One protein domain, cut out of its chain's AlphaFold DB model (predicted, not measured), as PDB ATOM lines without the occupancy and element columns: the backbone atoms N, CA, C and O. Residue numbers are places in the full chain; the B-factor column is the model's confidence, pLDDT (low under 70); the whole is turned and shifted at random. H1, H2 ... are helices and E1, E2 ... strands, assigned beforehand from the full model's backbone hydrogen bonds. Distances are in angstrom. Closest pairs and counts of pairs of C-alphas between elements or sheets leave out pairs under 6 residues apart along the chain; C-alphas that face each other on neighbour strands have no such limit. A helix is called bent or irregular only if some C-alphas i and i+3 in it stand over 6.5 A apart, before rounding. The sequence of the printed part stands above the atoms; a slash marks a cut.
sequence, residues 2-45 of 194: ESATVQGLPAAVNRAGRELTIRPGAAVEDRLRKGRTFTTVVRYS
ATOM      1  N   GLU A   2     -24.044 -32.886  47.702       84.75
ATOM      2  CA  GLU A   2     -24.629 -34.205  47.980       84.75
ATOM      3  C   GLU A   2     -24.816 -35.018  46.699       84.75
ATOM      4  O   GLU A   2     -24.413 -36.174  46.637       84.75
ATOM      5  N   SER A   3     -25.402 -34.419  45.658       86.00
ATOM      6  CA  SER A   3     -25.589 -35.077  44.360       86.00
ATOM      7  C   SER A   3     -25.809 -34.070  43.231       86.00
ATOM      8  O   SER A   3     -26.212 -32.930  43.467       86.00
ATOM      9  N   ALA A   4     -25.557 -34.503  41.997       88.06
ATOM     10  CA  ALA A   4     -25.941 -33.780  40.792       88.06
ATOM     11  C   ALA A   4     -26.625 -34.718  39.798       88.06
ATOM     12  O   ALA A   4     -26.264 -35.892  39.681       88.06
ATOM     13  N   THR A   5     -27.578 -34.180  39.044       88.75
ATOM     14  CA  THR A   5     -28.132 -34.839  37.860       88.75
ATOM     15  C   THR A   5     -28.105 -33.897  36.669       88.75
ATOM     16  O   THR A   5     -28.253 -32.687  36.832       88.75
ATOM     17  N   VAL A   6     -27.943 -34.459  35.475       88.88
ATOM     18  CA  VAL A   6     -28.073 -33.761  34.195       88.88
ATOM     19  C   VAL A   6     -29.130 -34.498  33.387       88.88
ATOM     20  O   VAL A   6     -29.031 -35.703  33.172       88.88
ATOM     21  N   GLN A   7     -30.172 -33.781  32.973       87.25
ATOM     22  CA  GLN A   7     -31.355 -34.349  32.320       87.25
ATOM     23  C   GLN A   7     -31.977 -35.509  33.122       87.25
ATOM     24  O   GLN A   7     -32.395 -36.517  32.555       87.25
ATOM     25  N   GLY A   8     -31.990 -35.376  34.453       88.69
ATOM     26  CA  GLY A   8     -32.514 -36.378  35.386       88.69
ATOM     27  C   GLY A   8     -31.612 -37.596  35.611       88.69
ATOM     28  O   GLY A   8     -31.922 -38.417  36.470       88.69
ATOM     29  N   LEU A   9     -30.490 -37.716  34.895       92.25
ATOM     30  CA  LEU A   9     -29.533 -38.809  35.067       92.25
ATOM     31  C   LEU A   9     -28.388 -38.400  36.002       92.25
ATOM     32  O   LEU A   9     -27.939 -37.254  35.925       92.25
ATOM     33  N   PRO A  10     -27.894 -39.299  36.878       94.00
ATOM     34  CA  PRO A  10     -26.770 -39.003  37.762       94.00
ATOM     35  C   PRO A  10     -25.550 -38.474  37.003       94.00
ATOM     36  O   PRO A  10     -25.198 -38.984  35.939       94.00
ATOM     37  N   ALA A  11     -24.895 -37.464  37.569       91.38
ATOM     38  CA  ALA A  11     -23.666 -36.891  37.039       91.38
ATOM     39  C   ALA A  11     -22.558 -36.946  38.095       91.38
ATOM     40  O   ALA A  11     -22.806 -36.745  39.286       91.38
ATOM     41  N   ALA A  12     -21.327 -37.209  37.654       92.12
ATOM     42  CA  ALA A  12     -20.168 -37.161  38.533       92.12
ATOM     43  C   ALA A  12     -19.838 -35.705  38.882       92.12
ATOM     44  O   ALA A  12     -20.052 -34.792  38.082       92.12
ATOM     45  N   VAL A  13     -19.309 -35.488  40.083       88.94
ATOM     46  CA  VAL A  13     -19.047 -34.147  40.608       88.94
ATOM     47  C   VAL A  13     -17.616 -34.061  41.106       88.94
ATOM     48  O   VAL A  13     -17.174 -34.911  41.874       88.94
ATOM     49  N   ASN A  14     -16.911 -33.010  40.697       88.31
ATOM     50  CA  ASN A  14     -15.612 -32.641  41.240       88.31
ATOM     51  C   ASN A  14     -15.661 -31.201  41.758       88.31
ATOM     52  O   ASN A  14     -16.258 -30.337  41.117       88.31
ATOM     53  N   ARG A  15     -15.026 -30.935  42.900       84.06
ATOM     54  CA  ARG A  15     -14.921 -29.586  43.466       84.06
ATOM     55  C   ARG A  15     -13.455 -29.223  43.649       84.06
ATOM     56  O   ARG A  15     -12.734 -29.931  44.346       84.06
ATOM     57  N   ALA A  16     -13.052 -28.091  43.084       83.75
ATOM     58  CA  ALA A  16     -11.720 -27.523  43.246       83.75
ATOM     59  C   ALA A  16     -11.858 -26.057  43.676       83.75
ATOM     60  O   ALA A  16     -12.340 -25.215  42.923       83.75
ATOM     61  N   GLY A  17     -11.499 -25.750  44.926       83.56
ATOM     62  CA  GLY A  17     -11.696 -24.414  45.494       83.56
ATOM     63  C   GLY A  17     -13.165 -23.961  45.444       83.56
ATOM     64  O   GLY A  17     -14.032 -24.545  46.105       83.56
ATOM     65  N   ARG A  18     -13.432 -22.904  44.667       77.19
ATOM     66  CA  ARG A  18     -14.771 -22.322  44.450       77.19
ATOM     67  C   ARG A  18     -15.491 -22.886  43.221       77.19
ATOM     68  O   ARG A  18     -16.644 -22.543  42.996       77.19
ATOM     69  N   GLU A  19     -14.839 -23.750  42.450       80.00
ATOM     70  CA  GLU A  19     -15.388 -24.296  41.215       80.00
ATOM     71  C   GLU A  19     -16.032 -25.669  41.439       80.00
ATOM     72  O   GLU A  19     -15.513 -26.517  42.178       80.00
ATOM     73  N   LEU A  20     -17.170 -25.884  40.775       83.44
ATOM     74  CA  LEU A  20     -17.889 -27.150  40.732       83.44
ATOM     75  C   LEU A  20     -17.943 -27.650  39.285       83.44
ATOM     76  O   LEU A  20     -18.640 -27.082  38.450       83.44
ATOM     77  N   THR A  21     -17.256 -28.751  39.000       88.12
ATOM     78  CA  THR A  21     -17.328 -29.418  37.700       88.12
ATOM     79  C   THR A  21     -18.349 -30.549  37.761       88.12
ATOM     80  O   THR A  21     -18.183 -31.504  38.524       88.12
ATOM     81  N   ILE A  22     -19.384 -30.472  36.924       87.31
ATOM     82  CA  ILE A  22     -20.385 -31.530  36.751       87.31
ATOM     83  C   ILE A  22     -20.070 -32.280  35.458       87.31
ATOM     84  O   ILE A  22     -20.020 -31.685  34.384       87.31
ATOM     85  N   ARG A  23     -19.844 -33.592  35.566       90.56
ATOM     86  CA  ARG A  23     -19.504 -34.488  34.456       90.56
ATOM     87  C   ARG A  23     -20.685 -35.420  34.162       90.56
ATOM     88  O   ARG A  23     -20.879 -36.400  34.887       90.56
ATOM     89  N   PRO A  24     -21.506 -35.104  33.150       90.44
ATOM     90  CA  PRO A  24     -22.601 -35.965  32.728       90.44
ATOM     91  C   PRO A  24     -22.086 -37.269  32.109       90.44
ATOM     92  O   PRO A  24     -20.984 -37.317  31.571       90.44
ATOM     93  N   GLY A  25     -22.894 -38.331  32.171       88.94
ATOM     94  CA  GLY A  25     -22.598 -39.579  31.464       88.94
ATOM     95  C   GLY A  25     -22.883 -39.492  29.958       88.94
ATOM     96  O   GLY A  25     -23.685 -38.668  29.516       88.94
ATOM     97  N   ALA A  26     -22.300 -40.413  29.184       90.44
ATOM     98  CA  ALA A  26     -22.419 -40.457  27.720       90.44
ATOM     99  C   ALA A  26     -23.874 -40.431  27.205       90.44
ATOM    100  O   ALA A  26     -24.166 -39.849  26.165       90.44
ATOM    101  N   ALA A  27     -24.821 -40.991  27.968       91.38
ATOM    102  CA  ALA A  27     -26.240 -41.054  27.604       91.38
ATOM    103  C   ALA A  27     -26.921 -39.683  27.400       91.38
ATOM    104  O   ALA A  27     -28.005 -39.624  26.815       91.38
ATOM    105  N   VAL A  28     -26.330 -38.582  27.886       90.69
ATOM    106  CA  VAL A  28     -26.892 -37.229  27.720       90.69
ATOM    107  C   VAL A  28     -26.038 -36.306  26.856       90.69
ATOM    108  O   VAL A  28     -26.479 -35.190  26.594       90.69
ATOM    109  N   GLU A  29     -24.872 -36.743  26.369       86.38
ATOM    110  CA  GLU A  29     -23.939 -35.890  25.611       86.38
ATOM    111  C   GLU A  29     -24.588 -35.252  24.378       86.38
ATOM    112  O   GLU A  29     -24.461 -34.048  24.152       86.38
ATOM    113  N   ASP A  30     -25.403 -36.006  23.635       85.44
ATOM    114  CA  ASP A  30     -26.119 -35.494  22.461       85.44
ATOM    115  C   ASP A  30     -27.112 -34.363  22.772       85.44
ATOM    116  O   ASP A  30     -27.514 -33.600  21.883       85.44
ATOM    117  N   ARG A  31     -27.520 -34.236  24.037       82.00
ATOM    118  CA  ARG A  31     -28.427 -33.185  24.511       82.00
ATOM    119  C   ARG A  31     -27.680 -31.919  24.934       82.00
ATOM    120  O   ARG A  31     -28.318 -30.878  25.021       82.00
ATOM    121  N   LEU A  32     -26.361 -31.982  25.121       85.31
ATOM    122  CA  LEU A  32     -25.509 -30.875  25.584       85.31
ATOM    123  C   LEU A  32     -24.857 -30.098  24.432       85.31
ATOM    124  O   LEU A  32     -23.819 -29.457  24.583       85.31
ATOM    125  N   ARG A  33     -25.463 -30.164  23.246       83.69
ATOM    126  CA  ARG A  33     -24.977 -29.470  22.053       83.69
ATOM    127  C   ARG A  33     -25.333 -27.984  22.105       83.69
ATOM    128  O   ARG A  33     -26.361 -27.593  22.653       83.69
ATOM    129  N   LYS A  34     -24.503 -27.161  21.463       82.25
ATOM    130  CA  LYS A  34     -24.713 -25.712  21.340       82.25
ATOM    131  C   LYS A  34     -26.131 -25.389  20.847       82.25
ATOM    132  O   LYS A  34     -26.618 -26.007  19.902       82.25
ATOM    133  N   GLY A  35     -26.761 -24.401  21.483       82.06
ATOM    134  CA  GLY A  35     -28.117 -23.950  21.159       82.06
ATOM    135  C   GLY A  35     -29.238 -24.817  21.737       82.06
ATOM    136  O   GLY A  35     -30.401 -24.561  21.440       82.06
ATOM    137  N   ARG A  36     -28.919 -25.833  22.551       81.50
ATOM    138  CA  ARG A  36     -29.914 -26.639  23.265       81.50
ATOM    139  C   ARG A  36     -29.954 -26.282  24.743       81.50
ATOM    140  O   ARG A  36     -28.919 -26.069  25.366       81.50
ATOM    141  N   THR A  37     -31.157 -26.302  25.302       82.12
ATOM    142  CA  THR A  37     -31.369 -26.228  26.748       82.12
ATOM    143  C   THR A  37     -31.229 -27.616  27.363       82.12
ATOM    144  O   THR A  37     -31.684 -28.617  26.801       82.12
ATOM    145  N   PHE A  38     -30.635 -27.671  28.546       82.44
ATOM    146  CA  PHE A  38     -30.576 -28.863  29.376       82.44
ATOM    147  C   PHE A  38     -30.854 -28.491  30.827       82.44
ATOM    148  O   PHE A  38     -30.632 -27.354  31.233       82.44
ATOM    149  N   THR A  39     -31.332 -29.453  31.608       85.44
ATOM    150  CA  THR A  39     -31.580 -29.250  33.034       85.44
ATOM    151  C   THR A  39     -30.476 -29.893  33.852       85.44
ATOM    152  O   THR A  39     -30.160 -31.068  33.656       85.44
ATOM    153  N   THR A  40     -29.945 -29.145  34.812       87.25
ATOM    154  CA  THR A  40     -29.030 -29.655  35.830       87.25
ATOM    155  C   THR A  40     -29.650 -29.428  37.195       87.25
ATOM    156  O   THR A  40     -30.035 -28.309  37.516       87.25
ATOM    157  N   VAL A  41     -29.729 -30.476  38.010       87.00
ATOM    158  CA  VAL A  41     -30.189 -30.368  39.400       87.00
ATOM    159  C   VAL A  41     -29.012 -30.644  40.311       87.00
ATOM    160  O   VAL A  41     -28.405 -31.710  40.226       87.00
ATOM    161  N   VAL A  42     -28.716 -29.697  41.195       85.12
ATOM    162  CA  VAL A  42     -27.661 -29.806  42.200       85.12
ATOM    163  C   VAL A  42     -28.294 -29.833  43.584       85.12
ATOM    164  O   VAL A  42     -28.972 -28.889  43.976       85.12
ATOM    165  N   ARG A  43     -28.033 -30.899  44.344       84.62
ATOM    166  CA  ARG A  43     -28.373 -30.974  45.768       84.62
ATOM    167  C   ARG A  43     -27.136 -30.717  46.601       84.62
ATOM    168  O   ARG A  43     -26.097 -31.365  46.429       84.62
ATOM    169  N   TYR A  44     -27.245 -29.763  47.508       83.62
ATOM    170  CA  TYR A  44     -26.157 -29.354  48.370       83.62
ATOM    171  C   TYR A  44     -26.696 -28.941  49.732       83.62
ATOM    172  O   TYR A  44     -27.805 -28.437  49.869       83.62
ATOM    173  N   SER A  45     -25.847 -29.125  50.728       79.19
ATOM    174  CA  SER A  45     -25.990 -28.585  52.066       79.19
ATOM    175  C   SER A  45     -24.625 -28.069  52.516       79.19
ATOM    176  O   SER A  45     -23.578 -28.439  51.960       79.19
TER     177      SER A  45
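This is residues 2 to 45 of the 194 residues of the protein "Peptidase family M1" of Streptomyces sp. ADI98-10 (UniProt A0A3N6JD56). A strongly twisted four-strand sheet opens like a V: hairpin E2 and E3 slants away from the pair E1 and E4, and the hairpin's tip, residues 15 to 20, sticks out. Short helix H1 lies near the V's closed end. The printed part has 44 residues, in the order E1, E2, E3, H1, E4; the sheet runs E3, E2, E1, E4, antiparallel within both pairs. The class is mixed, only just compact, close to loose, with a radius of gyration of the C-alphas of 10.9 A and spans of 28 by 18 by 16 A.

E1, residues 3 to 6, begins at C-alpha 3 (-25.589, -35.077, 44.360). E2, residues 9 to 16, is 22.6 A long; E3 is residues 19 to 23, 12.9 A. H1, residues 26 to 31, is irregular: C-alphas 27 and 30 are 7.6 A apart. E4, residues 40 to 43, ends at C-alpha 43 (-28.373, -30.974, 45.768).

E1 and E4 are antiparallel at 171 degrees, with N 5 and O 41 2.9 A apart, within hydrogen-bond range. E1 and E2 meet only at a point, where C-alphas 5 and 10 face each other at 4.4 A. E2 and E3 form a hairpin, with N 21 and O 14 2.8 A apart, within hydrogen-bond range. H1 only grazes the sheet with residues 27 to 31; the C-alphas of Val 6 and Val 28, the closest of E1 and H1, are 7.4 A apart. In H1, 0 of 2 O i to N i+4 pairs and 2 of 3 O i to N i+3 pairs are within hydrogen-bond range.

The C-alphas of Gly 35 and Ser 45, the two farthest apart, are 31.3 A apart. The printed part has no cut and no long link; no printed residue is under 70 in pLDDT.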